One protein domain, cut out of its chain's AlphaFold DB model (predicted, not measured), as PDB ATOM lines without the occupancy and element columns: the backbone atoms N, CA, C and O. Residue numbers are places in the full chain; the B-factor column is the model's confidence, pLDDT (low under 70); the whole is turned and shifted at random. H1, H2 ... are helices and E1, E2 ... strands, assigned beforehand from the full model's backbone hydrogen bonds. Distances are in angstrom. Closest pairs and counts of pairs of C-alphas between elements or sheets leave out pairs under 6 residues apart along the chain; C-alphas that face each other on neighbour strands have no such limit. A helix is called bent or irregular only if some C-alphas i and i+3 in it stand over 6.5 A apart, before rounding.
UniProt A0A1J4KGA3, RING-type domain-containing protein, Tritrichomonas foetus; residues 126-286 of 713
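AT A GLANCE: This is residues 126 to 286 of the 713 residues of the protein "RING-type domain-containing protein" of Tritrichomonas foetus (UniProt A0A1J4KGA3). Two lobes lie side by side: one a cluster of three crossed helices, H1, H2 and H3, the other a small sheet of E1, E2 and E3 whose last strand leads straight into H4, with H5 packed on H4 away from the sheet. H6 starts beside H4 and H5 and reaches across toward H1 and H2, with the short E4 folded back at its far end. The printed part has 161 residues with six named helices and four named strands, in the order H1 H2 H3 E1 E2 E3 H4 H5 H6 E4; the sheet, E1 E2 E3, is antiparallel and the class is mostly helix. The whole is compact, with a radius of gyration of the C-alphas of 16.4 A and spans of 49 by 38 by 24 A.

IN THESE COORDINATES: H1, residues 126 to 143, starts at C-alpha 126 (2.078, 7.824, -46.889) and is 25.8 A long. H2 is residues 147 to 156. H3, residues 161 to 178, measures 18.4 A and is irregular, with C-alphas 170 and 173 9.0 A apart and a kink of 107 degrees near residue 171. E1, residues 193 to 200, is 16.5 A long and bends by 95 degrees at residue 197. E2 is residues 207 to 213, 15.7 A, and E3 residues 219 to 221. H4, residues 222 to 234, is 18.2 A long and begins at C-alpha 222 (-12.129, 24.202, -26.231). H5 is residues 253 to 260, H6 residues 262 to 279, 25.7 A, and E4 residues 283 to 285, ending at C-alpha 285 (9.247, 17.650, -53.218).

HOW THE PARTS SIT: H1, with residues 136 to 140 alone, touches H2 about perpendicular at 75 degrees; the closest C-alphas, of Ile 136 and Ser 150, are 5.5 A apart. H3 only just touches H2, with 3 pairs of C-alphas within 8 A, the closest those of Leu 153 and Ile 164, 6.9 A. H3 also only just touches H1, again with 3 pairs, the closest those of Leu 139 and Thr 161, 7.1 A. E1, E2 and E3 form a meander, each strand the antiparallel neighbour of the one before: N 195 and O 211 are 2.9 A apart, and N 212 and O 220 2.9 A, within hydrogen-bond range. H4 is on the sheet but only grazes it, with residues 222 to 225. H4 touches H5 at a steep tilt of 66 degrees, opposite ways, closest at the C-alphas of Cys 226 and Cys 260, 5.4 A. H5 and H6 form a helical hairpin at a shallow tilt of 34 degrees, only just short of steep, with the C-alphas of Ser 257 and Gly 265 closest, 4.2 A. H6 is close to but not clearly touching H1, with the C-alphas of Glu 129 and Leu 273 closest, 7.4 A. E4 pairs with no named strand; its C-alpha 283 is 5.4 A from that of Val 277 in H6, the closest pair. Every O i to N i+4 pair is within hydrogen-bond range in H1, H2, H4, H5 and H6, and 12 of 14 are in H3.

THE WHOLE: The two C-alphas farthest apart, of Asn 198 and Gln 282, are 51.4 A apart. The printed part has no cut. The links H3 to E1, 14 residues, and H4 to H5, 18 residues, are long. The mean pLDDT of the printed part is 90.3, and no printed residue is under 70.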
ATOM      1  N   GLU A 126       2.431   8.902 -47.824       82.88
ATOM      2  CA  GLU A 126       2.078   7.824 -46.889       82.88
ATOM      3  C   GLU A 126       3.321   7.053 -46.432       82.88
ATOM      4  O   GLU A 126       3.503   6.786 -45.248       82.88
ATOM      5  N   GLU A 127       4.228   6.747 -47.358       85.62
ATOM      6  CA  GLU A 127       5.485   6.063 -47.046       85.62
ATOM      7  C   GLU A 127       6.420   6.926 -46.202       85.62
ATOM      8  O   GLU A 127       7.161   6.410 -45.364       85.62
ATOM      9  N   LEU A 128       6.392   8.243 -46.417       85.00
ATOM     10  CA  LEU A 128       7.126   9.182 -45.584       85.00
ATOM     11  C   LEU A 128       6.542   9.235 -44.164       85.00
ATOM     12  O   LEU A 128       7.309   9.162 -43.208       85.00
ATOM     13  N   GLU A 129       5.212   9.275 -44.015       85.31
ATOM     14  CA  GLU A 129       4.543   9.209 -42.703       85.31
ATOM     15  C   GLU A 129       4.862   7.889 -41.977       85.31
ATOM     16  O   GLU A 129       5.126   7.891 -40.774       85.31
ATOM     17  N   MET A 130       4.923   6.760 -42.693       87.06
ATOM     18  CA  MET A 130       5.362   5.483 -42.117       87.06
ATOM     19  C   MET A 130       6.798   5.560 -41.587       87.06
ATOM     20  O   MET A 130       7.026   5.233 -40.426       87.06
ATOM     21  N   LYS A 131       7.750   6.072 -42.382       85.56
ATOM     22  CA  LYS A 131       9.141   6.237 -41.921       85.56
ATOM     23  C   LYS A 131       9.250   7.175 -40.720       85.56
ATOM     24  O   LYS A 131      10.033   6.897 -39.816       85.56
ATOM     25  N   GLN A 132       8.481   8.266 -40.692       87.50
ATOM     26  CA  GLN A 132       8.441   9.157 -39.530       87.50
ATOM     27  C   GLN A 132       7.996   8.402 -38.274       87.50
ATOM     28  O   GLN A 132       8.648   8.501 -37.237       87.50
ATOM     29  N   ASN A 133       6.913   7.626 -38.369       89.69
ATOM     30  CA  ASN A 133       6.401   6.845 -37.246       89.69
ATOM     31  C   ASN A 133       7.413   5.798 -36.766       89.69
ATOM     32  O   ASN A 133       7.599   5.655 -35.557       89.69
ATOM     33  N   ASP A 134       8.122   5.141 -37.685       90.25
ATOM     34  CA  ASP A 134       9.192   4.200 -37.349       90.25
ATOM     35  C   ASP A 134      10.350   4.902 -36.621       90.25
ATOM     36  O   ASP A 134      10.866   4.389 -35.629       90.25
ATOM     37  N   GLN A 135      10.754   6.101 -37.062       89.81
ATOM     38  CA  GLN A 135      11.786   6.891 -36.380       89.81
ATOM     39  C   GLN A 135      11.348   7.326 -34.975       89.81
ATOM     40  O   GLN A 135      12.142   7.235 -34.038       89.81
ATOM     41  N   ILE A 136      10.096   7.767 -34.822       92.25
ATOM     42  CA  ILE A 136       9.508   8.136 -33.527       92.25
ATOM     43  C   ILE A 136       9.507   6.927 -32.589       92.25
ATOM     44  O   ILE A 136       9.921   7.044 -31.438       92.25
ATOM     45  N   GLU A 137       9.073   5.763 -33.074       93.44
ATOM     46  CA  GLU A 137       9.011   4.538 -32.278       93.44
ATOM     47  C   GLU A 137      10.400   4.029 -31.891       93.44
ATOM     48  O   GLU A 137      10.637   3.706 -30.727       93.44
ATOM     49  N   ASN A 138      11.349   4.035 -32.825       92.69
ATOM     50  CA  ASN A 138      12.730   3.657 -32.545       92.69
ATOM     51  C   ASN A 138      13.369   4.578 -31.500       92.69
ATOM     52  O   ASN A 138      13.980   4.089 -30.553       92.69
ATOM     53  N   LEU A 139      13.200   5.897 -31.629       92.81
ATOM     54  CA  LEU A 139      13.749   6.854 -30.667       92.81
ATOM     55  C   LEU A 139      13.086   6.726 -29.287       92.81
ATOM     56  O   LEU A 139      13.780   6.771 -28.273       92.81
ATOM     57  N   SER A 140      11.765   6.522 -29.259       94.25
ATOM     58  CA  SER A 140      10.992   6.259 -28.039       94.25
ATOM     59  C   SER A 140      11.519   5.027 -27.302       94.25
ATOM     60  O   SER A 140      11.724   5.083 -26.093       94.25
ATOM     61  N   ASN A 141      11.836   3.953 -28.033       92.25
ATOM     62  CA  ASN A 141      12.400   2.731 -27.461       92.25
ATOM     63  C   ASN A 141      13.853   2.902 -26.983       92.25
ATOM     64  O   ASN A 141      14.205   2.368 -25.938       92.25
ATOM     65  N   ILE A 142      14.698   3.624 -27.731       91.31
ATOM     66  CA  ILE A 142      16.123   3.815 -27.391       91.31
ATOM     67  C   ILE A 142      16.292   4.678 -26.139       91.31
ATOM     68  O   ILE A 142      17.122   4.364 -25.290       91.31
ATOM     69  N   LEU A 143      15.537   5.775 -26.044       89.50
ATOM     70  CA  LEU A 143      15.641   6.728 -24.935       89.50
ATOM     71  C   LEU A 143      14.649   6.439 -23.799       89.50
ATOM     72  O   LEU A 143      14.661   7.155 -22.803       89.50
ATOM     73  N   GLU A 144      13.802   5.415 -23.950       90.25
ATOM     74  CA  GLU A 144      12.724   5.051 -23.017       90.25
ATOM     75  C   GLU A 144      11.776   6.219 -22.684       90.25
ATOM     76  O   GLU A 144      11.333   6.360 -21.548       90.25
ATOM     77  N   ILE A 145      11.450   7.045 -23.684       92.19
ATOM     78  CA  ILE A 145      10.583   8.233 -23.572       92.19
ATOM     79  C   ILE A 145       9.268   8.048 -24.337       92.19
ATOM     80  O   ILE A 145       9.148   7.157 -25.179       92.19
ATOM     81  N   SER A 146       8.267   8.900 -24.097       93.81
ATOM     82  CA  SER A 146       7.003   8.834 -24.841       93.81
ATOM     83  C   SER A 146       7.164   9.247 -26.312       93.81
ATOM     84  O   SER A 146       8.018  10.064 -26.661       93.81
ATOM     85  N   LYS A 147       6.295   8.717 -27.187       93.88
ATOM     86  CA  LYS A 147       6.276   9.050 -28.626       93.88
ATOM     87  C   LYS A 147       6.102  10.555 -28.883       93.88
ATOM     88  O   LYS A 147       6.667  11.081 -29.837       93.88
ATOM     89  N   ASP A 148       5.366  11.242 -28.010       93.50
ATOM     90  CA  ASP A 148       5.138  12.688 -28.085       93.50
ATOM     91  C   ASP A 148       6.450  13.462 -27.846       93.50
ATOM     92  O   ASP A 148       6.790  14.369 -28.605       93.50
ATOM     93  N   VAL A 149       7.245  13.050 -26.849       92.31
ATOM     94  CA  VAL A 149       8.575  13.633 -26.589       92.31
ATOM     95  C   VAL A 149       9.539  13.309 -27.733       92.31
ATOM     96  O   VAL A 149      10.272  14.188 -28.188       92.31
ATOM     97  N   SER A 150       9.524  12.074 -28.248       93.38
ATOM     98  CA  SER A 150      10.349  11.679 -29.399       93.38
ATOM     99  C   SER A 150      10.071  12.537 -30.635       93.38
ATOM    100  O   SER A 150      11.016  12.965 -31.296       93.38
ATOM    101  N   LEU A 151       8.801  12.837 -30.928       91.69
ATOM    102  CA  LEU A 151       8.420  13.718 -32.033       91.69
ATOM    103  C   LEU A 151       8.996  15.132 -31.857       91.69
ATOM    104  O   LEU A 151       9.580  15.671 -32.798       91.69
ATOM    105  N   LEU A 152       8.879  15.722 -30.662       91.50
ATOM    106  CA  LEU A 152       9.415  17.060 -30.382       91.50
ATOM    107  C   LEU A 152      10.940  17.120 -30.537       91.50
ATOM    108  O   LEU A 152      11.470  18.060 -31.135       91.50
ATOM    109  N   LEU A 153      11.649  16.094 -30.060       90.38
ATOM    110  CA  LEU A 153      13.097  15.982 -30.240       90.38
ATOM    111  C   LEU A 153      13.470  15.850 -31.721       90.38
ATOM    112  O   LEU A 153      14.360  16.558 -32.191       90.38
ATOM    113  N   LEU A 154      12.762  15.005 -32.476       89.44
ATOM    114  CA  LEU A 154      12.987  14.849 -33.916       89.44
ATOM    115  C   LEU A 154      12.788  16.168 -34.661       89.44
ATOM    116  O   LEU A 154      13.660  16.553 -35.438       89.44
ATOM    117  N   LYS A 155      11.712  16.907 -34.373       87.69
ATOM    118  CA  LYS A 155      11.488  18.236 -34.958       87.69
ATOM    119  C   LYS A 155      12.628  19.204 -34.631       87.69
ATOM    120  O   LYS A 155      13.132  19.873 -35.527       87.69
ATOM    121  N   ARG A 156      13.084  19.249 -33.375       86.50
ATOM    122  CA  ARG A 156      14.144  20.170 -32.925       86.50
ATOM    123  C   ARG A 156      15.504  19.900 -33.574       86.50
ATOM    124  O   ARG A 156      16.271  20.842 -33.789       86.50
ATOM    125  N   TYR A 157      15.792  18.634 -33.857       85.75
ATOM    126  CA  TYR A 157      17.066  18.153 -34.397       85.75
ATOM    127  C   TYR A 157      17.019  17.856 -35.902       85.75
ATOM    128  O   TYR A 157      17.876  17.131 -36.412       85.75
ATOM    129  N   ASN A 158      16.039  18.413 -36.625       83.56
ATOM    130  CA  ASN A 158      15.851  18.212 -38.068       83.56
ATOM    131  C   ASN A 158      15.873  16.723 -38.460       83.56
ATOM    132  O   ASN A 158      16.507  16.330 -39.437       83.56
ATOM    133  N   TRP A 159      15.212  15.890 -37.653       85.00
ATOM    134  CA  TRP A 159      15.055  14.448 -37.851       85.00
ATOM    135  C   TRP A 159      16.370  13.645 -37.869       85.00
ATOM    136  O   TRP A 159      16.416  12.534 -38.398       85.00
ATOM    137  N   SER A 160      17.437  14.173 -37.256       83.44
ATOM    138  CA  SER A 160      18.716  13.473 -37.074       83.44
ATOM    139  C   SER A 160      18.740  12.680 -35.762       83.44
ATOM    140  O   SER A 160      19.027  13.229 -34.700       83.44
ATOM    141  N   THR A 161      18.471  11.373 -35.830       83.69
ATOM    142  CA  THR A 161      18.433  10.478 -34.655       83.69
ATOM    143  C   THR A 161      19.765  10.403 -33.912       83.69
ATOM    144  O   THR A 161      19.780  10.463 -32.686       83.69
ATOM    145  N   ASP A 162      20.884  10.338 -34.637       82.88
ATOM    146  CA  ASP A 162      22.216  10.160 -34.039       82.88
ATOM    147  C   ASP A 162      22.615  11.346 -33.153       82.88
ATOM    148  O   ASP A 162      23.162  11.169 -32.064       82.88
ATOM    149  N   ARG A 163      22.286  12.568 -33.595       84.31
ATOM    150  CA  ARG A 163      22.536  13.790 -32.819       84.31
ATOM    151  C   ARG A 163      21.682  13.841 -31.561       84.31
ATOM    152  O   ARG A 163      22.191  14.221 -30.516       84.31
ATOM    153  N   ILE A 164      20.414  13.431 -31.655       87.75
ATOM    154  CA  ILE A 164      19.506  13.411 -30.502       87.75
ATOM    155  C   ILE A 164      20.044  12.471 -29.431       87.75
ATOM    156  O   ILE A 164      20.150  12.875 -28.281       87.75
ATOM    157  N   VAL A 165      20.398  11.235 -29.795       87.50
ATOM    158  CA  VAL A 165      20.869  10.242 -28.817       87.50
ATOM    159  C   VAL A 165      22.133  10.735 -28.112       87.50
ATOM    160  O   VAL A 165      22.210  10.640 -26.890       87.50
ATOM    161  N   SER A 166      23.084  11.312 -28.854       85.50
ATOM    162  CA  SER A 166      24.303  11.887 -28.274       85.50
ATOM    163  C   SER A 166      23.995  13.050 -27.323       85.50
ATOM    164  O   SER A 166      24.357  13.002 -26.152       85.50
ATOM    165  N   ASP A 167      23.291  14.078 -27.801       85.94
ATOM    166  CA  ASP A 167      23.071  15.310 -27.035       85.94
ATOM    167  C   ASP A 167      22.151  15.100 -25.831       85.94
ATOM    168  O   ASP A 167      22.329  15.727 -24.785       85.94
ATOM    169  N   PHE A 168      21.159  14.219 -25.964       86.56
ATOM    170  CA  PHE A 168      20.214  13.923 -24.895       86.56
ATOM    171  C   PHE A 168      20.876  13.170 -23.743       86.56
ATOM    172  O   PHE A 168      20.477  13.366 -22.599       86.56
ATOM    173  N   CYS A 169      21.912  12.366 -24.011       79.31
ATOM    174  CA  CYS A 169      22.697  11.725 -22.955       79.31
ATOM    175  C   CYS A 169      23.506  12.744 -22.136       79.31
ATOM    176  O   CYS A 169      23.646  12.574 -20.926       79.31
ATOM    177  N   ASP A 170      24.000  13.805 -22.780       82.75
ATOM    178  CA  ASP A 170      24.886  14.786 -22.148       82.75
ATOM    179  C   ASP A 170      24.126  15.957 -21.493       82.75
ATOM    180  O   ASP A 170      24.528  16.432 -20.430       82.75
ATOM    181  N   ASN A 171      23.018  16.417 -22.092       85.50
ATOM    182  CA  ASN A 171      22.336  17.672 -21.730       85.50
ATOM    183  C   ASN A 171      20.817  17.522 -21.505       85.50
ATOM    184  O   ASN A 171      20.058  18.478 -21.696       85.50
ATOM    185  N   HIS A 172      20.355  16.340 -21.084       84.69
ATOM    186  CA  HIS A 172      18.933  15.997 -20.920       84.69
ATOM    187  C   HIS A 172      18.078  17.109 -20.275       84.69
ATOM    188  O   HIS A 172      17.069  17.530 -20.840       84.69
ATOM    189  N   GLN A 173      18.500  17.636 -19.121       84.94
ATOM    190  CA  GLN A 173      17.714  18.610 -18.355       84.94
ATOM    191  C   GLN A 173      17.539  19.956 -19.074       84.94
ATOM    192  O   GLN A 173      16.478  20.575 -18.978       84.94
ATOM    193  N   GLU A 174      18.568  20.430 -19.779       85.62
ATOM    194  CA  GLU A 174      18.494  21.690 -20.526       85.62
ATOM    195  C   GLU A 174      17.528  21.559 -21.704       85.62
ATOM    196  O   GLU A 174      16.701  22.444 -21.924       85.62
ATOM    197  N   ILE A 175      17.566  20.418 -22.398       85.38
ATOM    198  CA  ILE A 175      16.664  20.110 -23.513       85.38
ATOM    199  C   ILE A 175      15.209  20.049 -23.030       85.38
ATOM    200  O   ILE A 175      14.334  20.652 -23.652       85.38
ATOM    201  N   LEU A 176      14.941  19.386 -21.900       87.38
ATOM    202  CA  LEU A 176      13.596  19.327 -21.320       87.38
ATOM    203  C   LEU A 176      13.061  20.708 -20.930       87.38
ATOM    204  O   LEU A 176      11.913  21.035 -21.241       87.38
ATOM    205  N   ASN A 177      13.900  21.540 -20.307       85.38
ATOM    206  CA  ASN A 177      13.524  22.901 -19.931       85.38
ATOM    207  C   ASN A 177      13.181  23.756 -21.158       85.38
ATOM    208  O   ASN A 177      12.203  24.502 -21.120       85.38
ATOM    209  N   LEU A 178      13.949  23.625 -22.246       84.19
ATOM    210  CA  LEU A 178      13.696  24.326 -23.508       84.19
ATOM    211  C   LEU A 178      12.381  23.901 -24.173       84.19
ATOM    212  O   LEU A 178      11.735  24.721 -24.812       84.19
ATOM    213  N   LEU A 179      11.978  22.636 -24.026       85.31
ATOM    214  CA  LEU A 179      10.721  22.118 -24.579       85.31
ATOM    215  C   LEU A 179       9.520  22.299 -23.635       85.31
ATOM    216  O   LEU A 179       8.407  21.900 -23.979       85.31
ATOM    217  N   HIS A 180       9.735  22.885 -22.450       87.50
ATOM    218  CA  HIS A 180       8.757  22.996 -21.364       87.50
ATOM    219  C   HIS A 180       8.194  21.646 -20.886       87.50
ATOM    220  O   HIS A 180       7.044  21.564 -20.448       87.50
ATOM    221  N   ILE A 181       8.998  20.583 -20.957       88.25
ATOM    222  CA  ILE A 181       8.615  19.234 -20.528       88.25
ATOM    223  C   ILE A 181       9.180  18.995 -19.131       88.25
ATOM    224  O   ILE A 181      10.367  19.195 -18.881       88.25
ATOM    225  N   LYS A 182       8.335  18.556 -18.201       87.12
ATOM    226  CA  LYS A 182       8.787  18.137 -16.871       87.12
ATOM    227  C   LYS A 182       9.288  16.696 -16.923       87.12
ATOM    228  O   LYS A 182       8.731  15.886 -17.657       87.12
ATOM    229  N   GLU A 183      10.259  16.344 -16.078       84.38
ATOM    230  CA  GLU A 183      10.760  14.959 -15.975       84.38
ATOM    231  C   GLU A 183       9.633  13.942 -15.712       84.38
ATOM    232  O   GLU A 183       9.646  12.839 -16.250       84.38
ATOM    233  N   GLU A 184       8.616  14.323 -14.932       85.06
ATOM    234  CA  GLU A 184       7.455  13.472 -14.638       85.06
ATOM    235  C   GLU A 184       6.578  13.172 -15.866       85.06
ATOM    236  O   GLU A 184       5.871  12.163 -15.885       85.06
ATOM    237  N   ASP A 185       6.625  14.015 -16.898       86.06
ATOM    238  CA  ASP A 185       5.839  13.870 -18.123       86.06
ATOM    239  C   ASP A 185       6.620  13.166 -19.248       86.06
ATOM    240  O   ASP A 185       6.039  12.855 -20.285       86.06
ATOM    241  N   LEU A 186       7.900  12.836 -19.033       86.06
ATOM    242  CA  LEU A 186       8.799  12.272 -20.050       86.06
ATOM    243  C   LEU A 186       8.262  10.986 -20.702       86.06
ATOM    244  O   LEU A 186       8.412  10.770 -21.905       86.06
ATOM    245  N   ASN A 187       7.595  10.154 -19.903       87.12
ATOM    246  CA  ASN A 187       7.064   8.854 -20.323       87.12
ATOM    247  C   ASN A 187       5.543   8.876 -20.510       87.12
ATOM    248  O   ASN A 187       4.932   7.849 -20.806       87.12
ATOM    249  N   ASN A 188       4.924  10.044 -20.339       87.81
ATOM    250  CA  ASN A 188       3.488  10.235 -20.456       87.81
ATOM    251  C   ASN A 188       3.139  10.891 -21.795       87.81
ATOM    252  O   ASN A 188       3.979  11.495 -22.463       87.81
ATOM    253  N   SER A 189       1.873  10.770 -22.198       89.31
ATOM    254  CA  SER A 189       1.379  11.542 -23.336       89.31
ATOM    255  C   SER A 189       1.322  13.026 -22.977       89.31
ATOM    256  O   SER A 189       0.858  13.394 -21.894       89.31
ATOM    257  N   LEU A 190       1.756  13.860 -23.917       92.44
ATOM    258  CA  LEU A 190       1.722  15.317 -23.829       92.44
ATOM    259  C   LEU A 190       0.383  15.896 -24.310       92.44
ATOM    260  O   LEU A 190       0.237  17.114 -24.414       92.44
ATOM    261  N   SER A 191      -0.602  15.039 -24.603       91.69
ATOM    262  CA  SER A 191      -1.917  15.478 -25.052       91.69
ATOM    263  C   SER A 191      -2.663  16.313 -24.008       91.69
ATOM    264  O   SER A 191      -2.507  16.110 -22.801       91.69
ATOM    265  N   PHE A 192      -3.563  17.189 -24.470       93.62
ATOM    266  CA  PHE A 192      -4.399  18.005 -23.580       93.62
ATOM    267  C   PHE A 192      -5.101  17.178 -22.497       93.62
ATOM    268  O   PHE A 192      -5.775  16.175 -22.788       93.62
ATOM    269  N   ARG A 193      -5.022  17.671 -21.258       92.94
ATOM    270  CA  ARG A 193      -5.788  17.181 -20.108       92.94
ATOM    271  C   ARG A 193      -7.093  17.970 -20.000       92.94
ATOM    272  O   ARG A 193      -7.085  19.198 -19.947       92.94
ATOM    273  N   VAL A 194      -8.222  17.262 -19.962       94.25
ATOM    274  CA  VAL A 194      -9.554  17.874 -19.819       94.25
ATOM    275  C   VAL A 194      -9.932  17.919 -18.346       94.25
ATOM    276  O   VAL A 194     -10.040  16.877 -17.696       94.25
ATOM    277  N   ILE A 195     -10.160  19.120 -17.823       94.31
ATOM    278  CA  ILE A 195     -10.558  19.337 -16.434       94.31
ATOM    279  C   ILE A 195     -12.027  19.761 -16.421       94.31
ATOM    280  O   ILE A 195     -12.391  20.761 -17.034       94.31
ATOM    281  N   LYS A 196     -12.865  18.992 -15.718       92.94
ATOM    282  CA  LYS A 196     -14.303  19.264 -15.575       92.94
ATOM    283  C   LYS A 196     -14.581  20.113 -14.344       92.94
ATOM    284  O   LYS A 196     -14.052  19.832 -13.268       92.94
ATOM    285  N   GLY A 197     -15.439  21.111 -14.488       90.25
ATOM    286  CA  GLY A 197     -15.777  22.062 -13.434       90.25
ATOM    287  C   GLY A 197     -16.266  23.374 -14.031       90.25
ATOM    288  O   GLY A 197     -16.250  23.538 -15.239       90.25
ATOM    289  N   ASN A 198     -16.697  24.311 -13.192       90.25
ATOM    290  CA  ASN A 198     -17.092  25.628 -13.679       90.25
ATOM    291  C   ASN A 198     -15.856  26.539 -13.746       90.25
ATOM    292  O   ASN A 198     -15.295  26.880 -12.699       90.25
ATOM    293  N   PHE A 199     -15.417  26.882 -14.956       92.25
ATOM    294  CA  PHE A 199     -14.241  27.716 -15.216       92.25
ATOM    295  C   PHE A 199     -14.608  28.936 -16.063       92.25
ATOM    296  O   PHE A 199     -15.555  28.894 -16.840       92.25
ATOM    297  N   GLU A 200     -13.813  29.996 -15.959       92.69
ATOM    298  CA  GLU A 200     -13.874  31.162 -16.845       92.69
ATOM    299  C   GLU A 200     -12.625  31.170 -17.734       92.69
ATOM    300  O   GLU A 200     -11.500  31.038 -17.244       92.69
ATOM    301  N   CYS A 201     -12.807  31.275 -19.050       94.06
ATOM    302  CA  CYS A 201     -11.693  31.265 -19.998       94.06
ATOM    303  C   CYS A 201     -10.960  32.615 -20.025       94.06
ATOM    304  O   CYS A 201     -11.576  33.637 -20.306       94.06
ATOM    305  N   GLY A 202      -9.634  32.624 -19.861       89.12
ATOM    306  CA  GLY A 202      -8.828  33.857 -19.877       89.12
ATOM    307  C   GLY A 202      -8.713  34.577 -21.231       89.12
ATOM    308  O   GLY A 202      -8.147  35.663 -21.280       89.12
ATOM    309  N   ILE A 203      -9.230  33.992 -22.320       92.25
ATOM    310  CA  ILE A 203      -9.199  34.583 -23.671       92.25
ATOM    311  C   ILE A 203     -10.563  35.167 -24.050       92.25
ATOM    312  O   ILE A 203     -10.654  36.330 -24.433       92.25
ATOM    313  N   CYS A 204     -11.630  34.364 -23.966       94.25
ATOM    314  CA  CYS A 204     -12.975  34.799 -24.353       94.25
ATOM    315  C   CYS A 204     -13.834  35.295 -23.182       94.25
ATOM    316  O   CYS A 204     -14.890  35.872 -23.430       94.25
ATOM    317  N   PHE A 205     -13.401  35.079 -21.934       92.12
ATOM    318  CA  PHE A 205     -14.137  35.412 -20.704       92.12
ATOM    319  C   PHE A 205     -15.521  34.745 -20.594       92.12
ATOM    320  O   PHE A 205     -16.390  35.202 -19.855       92.12
ATOM    321  N   CYS A 206     -15.745  33.653 -21.332       92.06
ATOM    322  CA  CYS A 206     -16.956  32.842 -21.228       92.06
ATOM    323  C   CYS A 206     -16.823  31.787 -20.120       92.06
ATOM    324  O   CYS A 206     -15.739  31.233 -19.907       92.06
ATOM    325  N   GLU A 207     -17.945  31.464 -19.472       91.00
ATOM    326  CA  GLU A 207     -18.064  30.312 -18.573       91.00
ATOM    327  C   GLU A 207     -18.057  29.003 -19.378       91.00
ATOM    328  O   GLU A 207     -18.718  28.888 -20.414       91.00
ATOM    329  N   CYS A 208     -17.314  28.007 -18.901       90.19
ATOM    330  CA  CYS A 208     -17.211  26.695 -19.528       90.19
ATOM    331  C   CYS A 208     -17.158  25.568 -18.487       90.19
ATOM    332  O   CYS A 208     -16.449  25.671 -17.484       90.19
ATOM    333  N   ASP A 209     -17.854  24.466 -18.779       91.75
ATOM    334  CA  ASP A 209     -17.890  23.252 -17.943       91.75
ATOM    335  C   ASP A 209     -16.613  22.391 -18.053       91.75
ATOM    336  O   ASP A 209     -16.376  21.476 -17.254       91.75
ATOM    337  N   GLU A 210     -15.801  22.651 -19.081       93.94
ATOM    338  CA  GLU A 210     -14.567  21.932 -19.382       93.94
ATOM    339  C   GLU A 210     -13.478  22.918 -19.822       93.94
ATOM    340  O   GLU A 210     -13.698  23.758 -20.698       93.94
ATOM    341  N   ILE A 211     -12.283  22.783 -19.243       95.06
ATOM    342  CA  ILE A 211     -11.090  23.538 -19.639       95.06
ATOM    343  C   ILE A 211      -9.970  22.577 -20.046       95.06
ATOM    344  O   ILE A 211      -9.824  21.493 -19.475       95.06
ATOM    345  N   TYR A 212      -9.197  22.966 -21.058       95.94
ATOM    346  CA  TYR A 212      -8.167  22.135 -21.671       95.94
ATOM    347  C   TYR A 212      -6.790  22.663 -21.273       95.94
ATOM    348  O   TYR A 212      -6.420  23.779 -21.646       95.94
ATOM    349  N   GLU A 213      -6.065  21.857 -20.496       94.94
ATOM    350  CA  GLU A 213      -4.718  22.123 -19.984       94.94
ATOM    351  C   GLU A 213      -3.667  21.465 -20.895       94.94
ATOM    352  O   GLU A 213      -3.718  20.251 -21.110       94.94
ATOM    353  N   LEU A 214      -2.732  22.256 -21.434       94.69
ATOM    354  CA  LEU A 214      -1.549  21.750 -22.150       94.69
ATOM    355  C   LEU A 214      -0.478  21.294 -21.141       94.69
ATOM    356  O   LEU A 214      -0.513  21.703 -19.984       94.69
ATOM    357  N   TYR A 215       0.513  20.496 -21.550       93.12
ATOM    358  CA  TYR A 215       1.572  20.003 -20.650       93.12
ATOM    359  C   TYR A 215       2.426  21.114 -19.998       93.12
ATOM    360  O   TYR A 215       2.996  20.910 -18.929       93.12
ATOM    361  N   CYS A 216       2.440  22.326 -20.566       92.44
ATOM    362  CA  CYS A 216       3.004  23.525 -19.932       92.44
ATOM    363  C   CYS A 216       2.133  24.126 -18.807       92.44
ATOM    364  O   CYS A 216       2.506  25.130 -18.210       92.44
ATOM    365  N   ALA A 217       0.988  23.505 -18.504       92.12
ATOM    366  CA  ALA A 217      -0.024  23.873 -17.513       92.12
ATOM    367  C   ALA A 217      -0.927  25.081 -17.843       92.12
ATOM    368  O   ALA A 217      -1.785  25.426 -17.025       92.12
ATOM    369  N   HIS A 218      -0.808  25.691 -19.028       94.31
ATOM    370  CA  HIS A 218      -1.730  26.742 -19.485       94.31
ATOM    371  C   HIS A 218      -3.079  26.169 -19.933       94.31
ATOM    372  O   HIS A 218      -3.149  25.079 -20.507       94.31
ATOM    373  N   LYS A 219      -4.162  26.905 -19.648       95.25
ATOM    374  CA  LYS A 219      -5.542  26.399 -19.696       95.25
ATOM    375  C   LYS A 219      -6.462  27.374 -20.401       95.25
ATOM    376  O   LYS A 219      -6.599  28.510 -19.962       95.25
ATOM    377  N   PHE A 220      -7.172  26.892 -21.413       96.00
ATOM    378  CA  PHE A 220      -8.180  27.676 -22.123       96.00
ATOM    379  C   PHE A 220      -9.368  26.792 -22.509       96.00
ATOM    380  O   PHE A 220      -9.289  25.559 -22.450       96.00
ATOM    381  N   CYS A 221     -10.497  27.407 -22.862       95.69
ATOM    382  CA  CYS A 221     -11.663  26.648 -23.305       95.69
ATOM    383  C   CYS A 221     -11.404  25.980 -24.665       95.69
ATOM    384  O   CYS A 221     -10.525  26.379 -25.435       95.69
ATOM    385  N   ARG A 222     -12.214  24.962 -24.974       95.06
ATOM    386  CA  ARG A 222     -12.129  24.202 -26.231       95.06
ATOM    387  C   ARG A 222     -12.205  25.094 -27.471       95.06
ATOM    388  O   ARG A 222     -11.505  24.846 -28.445       95.06
ATOM    389  N   GLU A 223     -13.088  26.088 -27.440       95.06
ATOM    390  CA  GLU A 223     -13.370  26.971 -28.575       95.06
ATOM    391  C   GLU A 223     -12.160  27.845 -28.904       95.06
ATOM    392  O   GLU A 223     -11.709  27.836 -30.044       95.06
ATOM    393  N   CYS A 224     -11.547  28.484 -27.901       96.50
ATOM    394  CA  CYS A 224     -10.349  29.299 -28.106       96.50
ATOM    395  C   CYS A 224      -9.173  28.485 -28.660       96.50
ATOM    396  O   CYS A 224      -8.521  28.936 -29.599       96.50
ATOM    397  N   TRP A 225      -8.929  27.272 -28.138       96.50
ATOM    398  CA  TRP A 225      -7.913  26.381 -28.714       96.50
ATOM    399  C   TRP A 225      -8.231  26.018 -30.163       96.50
ATOM    400  O   TRP A 225      -7.352  26.085 -31.017       96.50
ATOM    401  N   CYS A 226      -9.482  25.654 -30.448       96.06
ATOM    402  CA  CYS A 226      -9.916  25.262 -31.785       96.06
ATOM    403  C   CYS A 226      -9.722  26.396 -32.803       96.06
ATOM    404  O   CYS A 226      -9.144  26.177 -33.868       96.06
ATOM    405  N   ASP A 227     -10.150  27.611 -32.465       96.19
ATOM    406  CA  ASP A 227     -10.054  28.769 -33.355       96.19
ATOM    407  C   ASP A 227      -8.596  29.194 -33.581       96.19
ATOM    408  O   ASP A 227      -8.198  29.486 -34.712       96.19
ATOM    409  N   TYR A 228      -7.767  29.154 -32.533       96.69
ATOM    410  CA  TYR A 228      -6.337  29.440 -32.636       96.69
ATOM    411  C   TYR A 228      -5.595  28.419 -33.510       96.69
ATOM    412  O   TYR A 228      -4.820  28.801 -34.394       96.69
ATOM    413  N   ILE A 229      -5.859  27.124 -33.304       96.62
ATOM    414  CA  ILE A 229      -5.269  26.042 -34.101       96.62
ATOM    415  C   ILE A 229      -5.687  26.189 -35.564       96.62
ATOM    416  O   ILE A 229      -4.822  26.203 -36.437       96.62
ATOM    417  N   LYS A 230      -6.984  26.368 -35.848       96.12
ATOM    418  CA  LYS A 230      -7.484  26.563 -37.218       96.12
ATOM    419  C   LYS A 230      -6.811  27.746 -37.904       96.12
ATOM    420  O   LYS A 230      -6.279  27.575 -38.995       96.12
ATOM    421  N   SER A 231      -6.740  28.901 -37.240       95.81
ATOM    422  CA  SER A 231      -6.067  30.082 -37.793       95.81
ATOM    423  C   SER A 231      -4.578  29.835 -38.069       95.81
ATOM    424  O   SER A 231      -4.028  30.363 -39.036       95.81
ATOM    425  N   SER A 232      -3.910  29.033 -37.239       95.12
ATOM    426  CA  SER A 232      -2.489  28.703 -37.408       95.12
ATOM    427  C   SER A 232      -2.254  27.729 -38.567       95.12
ATOM    428  O   SER A 232      -1.317  27.924 -39.347       95.12
ATOM    429  N   VAL A 233      -3.126  26.728 -38.728       94.38
ATOM    430  CA  VAL A 233      -3.091  25.774 -39.849       94.38
ATOM    431  C   VAL A 233      -3.442  26.463 -41.169       94.38
ATOM    432  O   VAL A 233      -2.764  26.234 -42.163       94.38
ATOM    433  N   GLU A 234      -4.426  27.367 -41.189       93.25
ATOM    434  CA  GLU A 234      -4.775  28.169 -42.375       93.25
ATOM    435  C   GLU A 234      -3.608  29.041 -42.867       93.25
ATOM    436  O   GLU A 234      -3.476  29.288 -44.064       93.25
ATOM    437  N   LYS A 235      -2.723  29.473 -41.959       92.69
ATOM    438  CA  LYS A 235      -1.479  30.190 -42.295       92.69
ATOM    439  C   LYS A 235      -0.359  29.275 -42.807       92.69
ATOM    440  O   LYS A 235       0.696  29.782 -43.173       92.69
ATOM    441  N   GLY A 236      -0.564  27.957 -42.824       91.62
ATOM    442  CA  GLY A 236       0.434  26.975 -43.250       91.62
ATOM    443  C   GLY A 236       1.501  26.659 -42.203       91.62
ATOM    444  O   GLY A 236       2.612  26.284 -42.563       91.62
ATOM    445  N   SER A 237       1.202  26.837 -40.913       90.25
ATOM    446  CA  SER A 237       2.186  26.609 -39.846       90.25
ATOM    447  C   SER A 237       2.420  25.112 -39.622       90.25
ATOM    448  O   SER A 237       1.478  24.371 -39.344       90.25
ATOM    449  N   SER A 238       3.681  24.674 -39.673       89.25
ATOM    450  CA  SER A 238       4.118  23.301 -39.349       89.25
ATOM    451  C   SER A 238       4.341  23.064 -37.846       89.25
ATOM    452  O   SER A 238       4.591  21.939 -37.415       89.25
ATOM    453  N   THR A 239       4.263  24.127 -37.041       91.88
ATOM    454  CA  THR A 239       4.455  24.121 -35.585       91.88
ATOM    455  C   THR A 239       3.457  25.086 -34.953       91.88
ATOM    456  O   THR A 239       3.372  26.238 -35.380       91.88
ATOM    457  N   ILE A 240       2.691  24.625 -33.962       94.38
ATOM    458  CA  ILE A 240       1.685  25.433 -33.258       94.38
ATOM    459  C   ILE A 240       2.034  25.458 -31.773       94.38
ATOM    460  O   ILE A 240       1.970  24.427 -31.107       94.38
ATOM    461  N   HIS A 241       2.392  26.633 -31.261       94.81
ATOM    462  CA  HIS A 241       2.778  26.823 -29.862       94.81
ATOM    463  C   HIS A 241       1.570  27.110 -28.958       94.81
ATOM    464  O   HIS A 241       0.429  27.232 -29.406       94.81
ATOM    465  N   CYS A 242       1.821  27.215 -27.658       95.06
ATOM    466  CA  CYS A 242       0.844  27.621 -26.663       95.06
ATOM    467  C   CYS A 242       0.335  29.049 -26.937       95.06
ATOM    468  O   CYS A 242       1.069  29.899 -27.431       95.06
ATOM    469  N   MET A 243      -0.924  29.330 -26.578       94.25
ATOM    470  CA  MET A 243      -1.508  30.672 -26.717       94.25
ATOM    471  C   MET A 243      -0.978  31.695 -25.695       94.25
ATOM    472  O   MET A 243      -1.240  32.884 -25.856       94.25
ATOM    473  N   GLU A 244      -0.285  31.253 -24.642       93.25
ATOM    474  CA  GLU A 244       0.273  32.139 -23.614       93.25
ATOM    475  C   GLU A 244       1.540  32.856 -24.103       93.25
ATOM    476  O   GLU A 244       2.350  32.285 -24.838       93.25
ATOM    477  N   GLU A 245       1.746  34.099 -23.663       88.06
ATOM    478  CA  GLU A 245       2.932  34.866 -24.041       88.06
ATOM    479  C   GLU A 245       4.222  34.224 -23.499       88.06
ATOM    480  O   GLU A 245       4.339  33.902 -22.317       88.06
ATOM    481  N   ASN A 246       5.241  34.112 -24.359       87.00
ATOM    482  CA  ASN A 246       6.553  33.532 -24.039       87.00
ATOM    483  C   ASN A 246       6.510  32.051 -23.606       87.00
ATOM    484  O   ASN A 246       7.339  31.619 -22.802       87.00
ATOM    485  N   CYS A 247       5.555  31.271 -24.121       90.88
ATOM    486  CA  CYS A 247       5.508  29.825 -23.924       90.88
ATOM    487  C   CYS A 247       5.705  29.080 -25.253       90.88
ATOM    488  O   CYS A 247       4.816  29.076 -26.102       90.88
ATOM    489  N   ASP A 248       6.828  28.371 -25.387       89.38
ATOM    490  CA  ASP A 248       7.200  27.638 -26.609       89.38
ATOM    491  C   ASP A 248       6.706  26.177 -26.609       89.38
ATOM    492  O   ASP A 248       7.133  25.355 -27.417       89.38
ATOM    493  N   ALA A 249       5.798  25.820 -25.696       92.44
ATOM    494  CA  ALA A 249       5.214  24.480 -25.653       92.44
ATOM    495  C   ALA A 249       4.345  24.226 -26.894       92.44
ATOM    496  O   ALA A 249       3.488  25.043 -27.221       92.44
ATOM    497  N   GLU A 250       4.536  23.094 -27.563       94.56
ATOM    498  CA  GLU A 250       3.913  22.787 -28.851       94.56
ATOM    499  C   GLU A 250       2.684  21.877 -28.701       94.56
ATOM    500  O   GLU A 250       2.663  20.939 -27.912       94.56
ATOM    501  N   ILE A 251       1.644  22.114 -29.498       94.62
ATOM    502  CA  ILE A 251       0.442  21.277 -29.538       94.62
ATOM    503  C   ILE A 251       0.692  19.995 -30.347       94.62
ATOM    504  O   ILE A 251       1.146  20.038 -31.492       94.62
ATOM    505  N   MET A 252       0.317  18.844 -29.780       93.75
ATOM    506  CA  MET A 252       0.488  17.539 -30.427       93.75
ATOM    507  C   MET A 252      -0.424  17.356 -31.655       93.75
ATOM    508  O   MET A 252      -1.595  17.744 -31.614       93.75
ATOM    509  N   PRO A 253       0.033  16.687 -32.735       92.12
ATOM    510  CA  PRO A 253      -0.797  16.451 -33.923       92.12
ATOM    511  C   PRO A 253      -2.105  15.700 -33.631       92.12
ATOM    512  O   PRO A 253      -3.139  15.987 -34.236       92.12
ATOM    513  N   SER A 254      -2.082  14.770 -32.671       91.50
ATOM    514  CA  SER A 254      -3.269  14.038 -32.208       91.50
ATOM    515  C   SER A 254      -4.337  14.966 -31.617       91.50
ATOM    516  O   SER A 254      -5.537  14.739 -31.801       91.50
ATOM    517  N   ASP A 255      -3.920  16.049 -30.961       94.06
ATOM    518  CA  ASP A 255      -4.815  17.043 -30.378       94.06
ATOM    519  C   ASP A 255      -5.443  17.967 -31.411       94.06
ATOM    520  O   ASP A 255      -6.606  18.345 -31.259       94.06
ATOM    521  N   VAL A 256      -4.717  18.278 -32.484       95.12
ATOM    522  CA  VAL A 256      -5.254  19.057 -33.604       95.12
ATOM    523  C   VAL A 256      -6.444  18.328 -34.233       95.12
ATOM    524  O   VAL A 256      -7.524  18.918 -34.333       95.12
ATOM    525  N   SER A 257      -6.301  17.034 -34.554       94.06
ATOM    526  CA  SER A 257      -7.419  16.206 -35.043       94.06
ATOM    527  C   SER A 257      -8.567  16.146 -34.030       94.06
ATOM    528  O   SER A 257      -9.733  16.333 -34.386       94.06
ATOM    529  N   ARG A 258      -8.254  15.931 -32.747       93.50
ATOM    530  CA  ARG A 258      -9.252  15.765 -31.678       93.50
ATOM    531  C   ARG A 258     -10.075  17.031 -31.404       93.50
ATOM    532  O   ARG A 258     -11.274  16.939 -31.130       93.50
ATOM    533  N   LEU A 259      -9.454  18.210 -31.447       93.50
ATOM    534  CA  LEU A 259     -10.108  19.487 -31.145       93.50
ATOM    535  C   LEU A 259     -10.769  20.120 -32.375       93.50
ATOM    536  O   LEU A 259     -11.888  20.634 -32.267       93.50
ATOM    537  N   CYS A 260     -10.117  20.057 -33.537       94.38
ATOM    538  CA  CYS A 260     -10.526  20.803 -34.730       94.38
ATOM    539  C   CYS A 260     -11.172  19.942 -35.824       94.38
ATOM    540  O   CYS A 260     -11.779  20.502 -36.736       94.38
ATOM    541  N   GLY A 261     -11.083  18.611 -35.718       93.81
ATOM    542  CA  GLY A 261     -11.558  17.648 -36.714       93.81
ATOM    543  C   GLY A 261     -10.442  17.117 -37.624       93.81
ATOM    544  O   GLY A 261      -9.388  17.736 -37.777       93.81
ATOM    545  N   GLU A 262     -10.688  15.964 -38.255       93.31
ATOM    546  CA  GLU A 262      -9.677  15.227 -39.039       93.31
ATOM    547  C   GLU A 262      -9.189  15.955 -40.296       93.31
ATOM    548  O   GLU A 262      -8.048  15.768 -40.715       93.31
ATOM    549  N   GLU A 263     -10.016  16.810 -40.896       93.31
ATOM    550  CA  GLU A 263      -9.617  17.611 -42.059       93.31
ATOM    551  C   GLU A 263      -8.468  18.570 -41.705       93.31
ATOM    552  O   GLU A 263      -7.427  18.573 -42.364       93.31
ATOM    553  N   ILE A 264      -8.617  19.314 -40.603       94.31
ATOM    554  CA  ILE A 264      -7.593  20.237 -40.095       94.31
ATOM    555  C   ILE A 264      -6.356  19.465 -39.623       94.31
ATOM    556  O   ILE A 264      -5.232  19.874 -39.905       94.31
ATOM    557  N   GLY A 265      -6.550  18.322 -38.956       92.88
ATOM    558  CA  GLY A 265      -5.451  17.451 -38.531       92.88
ATOM    559  C   GLY A 265      -4.618  16.920 -39.697       92.88
ATOM    560  O   GLY A 265      -3.391  16.966 -39.652       92.88
ATOM    561  N   THR A 266      -5.271  16.491 -40.780       91.25
ATOM    562  CA  THR A 266      -4.597  16.001 -41.992       91.25
ATOM    563  C   THR A 266      -3.804  17.115 -42.680       91.25
ATOM    564  O   THR A 266      -2.668  16.894 -43.101       91.25
ATOM    565  N   ALA A 267      -4.361  18.330 -42.756       91.31
ATOM    566  CA  ALA A 267      -3.645  19.494 -43.273       91.31
ATOM    567  C   ALA A 267      -2.413  19.836 -42.415       91.31
ATOM    568  O   ALA A 267      -1.330  20.042 -42.957       91.31
ATOM    569  N   TYR A 268      -2.547  19.818 -41.085       93.62
ATOM    570  CA  TYR A 268      -1.430  20.075 -40.172       93.62
ATOM    571  C   TYR A 268      -0.307  19.038 -40.304       93.62
ATOM    572  O   TYR A 268       0.858  19.407 -40.455       93.62
ATOM    573  N   LYS A 269      -0.649  17.742 -40.339       90.38
ATOM    574  CA  LYS A 269       0.317  16.658 -40.583       90.38
ATOM    575  C   LYS A 269       1.087  16.849 -41.887       90.38
ATOM    576  O   LYS A 269       2.295  16.635 -41.923       90.38
ATOM    577  N   LYS A 270       0.402  17.287 -42.946       89.00
ATOM    578  CA  LYS A 270       1.045  17.596 -44.223       89.00
ATOM    579  C   LYS A 270       2.095  18.703 -44.072       89.00
ATOM    580  O   LYS A 270       3.200  18.531 -44.565       89.00
ATOM    581  N   TYR A 271       1.801  19.790 -43.356       90.62
ATOM    582  CA  TYR A 271       2.787  20.857 -43.133       90.62
ATOM    583  C   TYR A 271       4.008  20.386 -42.331       90.62
ATOM    584  O   TYR A 271       5.121  20.833 -42.599       90.62
ATOM    585  N   ILE A 272       3.833  19.458 -41.384       88.12
ATOM    586  CA  ILE A 272       4.953  18.829 -40.661       88.12
ATOM    587  C   ILE A 272       5.828  18.003 -41.617       88.12
ATOM    588  O   ILE A 272       7.055  18.101 -41.566       88.12
ATOM    589  N   LEU A 273       5.209  17.200 -42.492       86.88
ATOM    590  CA  LEU A 273       5.914  16.422 -43.519       86.88
ATOM    591  C   LEU A 273       6.677  17.336 -44.487       86.88
ATOM    592  O   LEU A 273       7.853  17.095 -44.754       86.88
ATOM    593  N   ASP A 274       6.034  18.402 -44.963       87.12
ATOM    594  CA  ASP A 274       6.639  19.346 -45.903       87.12
ATOM    595  C   ASP A 274       7.860  20.054 -45.271       87.12
ATOM    596  O   ASP A 274       8.909  20.184 -45.904       87.12
ATOM    597  N   GLU A 275       7.786  20.435 -43.989       86.38
ATOM    598  CA  GLU A 275       8.919  21.007 -43.244       86.38
ATOM    599  C   GLU A 275      10.084  20.016 -43.089       86.38
ATOM    600  O   GLU A 275      11.254  20.386 -43.244       86.38
ATOM    601  N   GLN A 276       9.795  18.735 -42.832       84.44
ATOM    602  CA  GLN A 276      10.829  17.699 -42.778       84.44
ATOM    603  C   GLN A 276      11.553  17.569 -44.120       84.44
ATOM    604  O   GLN A 276      12.780  17.507 -44.160       84.44
ATOM    605  N   VAL A 277      10.816  17.516 -45.228       86.62
ATOM    606  CA  VAL A 277      11.426  17.409 -46.559       86.62
ATOM    607  C   VAL A 277      12.237  18.663 -46.879       86.62
ATOM    608  O   VAL A 277      13.335  18.562 -47.416       86.62
ATOM    609  N   ASN A 278      11.745  19.849 -46.514       83.25
ATOM    610  CA  ASN A 278      12.445  21.106 -46.772       83.25
ATOM    611  C   ASN A 278      13.761  21.233 -45.991       83.25
ATOM    612  O   ASN A 278      14.741  21.746 -46.542       83.25
ATOM    613  N   SER A 279      13.779  20.745 -44.748       79.00
ATOM    614  CA  SER A 279      14.951  20.741 -43.862       79.00
ATOM    615  C   SER A 279      15.944  19.607 -44.155       79.00
ATOM    616  O   SER A 279      17.117  19.716 -43.793       79.00
ATOM    617  N   ASN A 280      15.516  18.549 -44.851       80.12
ATOM    618  CA  ASN A 280      16.364  17.427 -45.241       80.12
ATOM    619  C   ASN A 280      17.041  17.677 -46.606       80.12
ATOM    620  O   ASN A 280      16.407  18.061 -47.583       80.12
ATOM    621  N   ASN A 281      18.351  17.437 -46.700       78.88
ATOM    622  CA  ASN A 281      19.119  17.577 -47.946       78.88
ATOM    623  C   ASN A 281      19.096  16.319 -48.838       78.88
ATOM    624  O   ASN A 281      19.634  16.345 -49.947       78.88
ATOM    625  N   GLN A 282      18.493  15.232 -48.357       82.88
ATOM    626  CA  GLN A 282      18.335  13.961 -49.064       82.88
ATOM    627  C   GLN A 282      16.935  13.777 -49.664       82.88
ATOM    628  O   GLN A 282      16.695  12.783 -50.349       82.88
ATOM    629  N   LEU A 283      16.012  14.706 -49.395       86.75
ATOM    630  CA  LEU A 283      14.625  14.658 -49.851       86.75
ATOM    631  C   LEU A 283      14.262  15.945 -50.598       86.75
ATOM    632  O   LEU A 283      14.728  17.032 -50.261       86.75
ATOM    633  N   LEU A 284      13.396  15.824 -51.605       89.56
ATOM    634  CA  LEU A 284      12.923  16.963 -52.388       89.56
ATOM    635  C   LEU A 284      11.486  16.756 -52.871       89.56
ATOM    636  O   LEU A 284      11.184  15.747 -53.501       89.56
ATOM    637  N   HIS A 285      10.590  17.716 -52.640       89.88
ATOM    638  CA  HIS A 285       9.247  17.650 -53.218       89.88
ATOM    639  C   HIS A 285       9.275  17.815 -54.736       89.88
ATOM    640  O   HIS A 285       9.960  18.686 -55.276       89.88
ATOM    641  N   CYS A 286       8.464  17.018 -55.430       89.75
ATOM    642  CA  CYS A 286       8.190  17.265 -56.834       89.75
ATOM    643  C   CYS A 286       7.432  18.594 -57.007       89.75
ATOM    644  O   CYS A 286       6.380  18.798 -56.405       89.75
TER     645      CYS A 286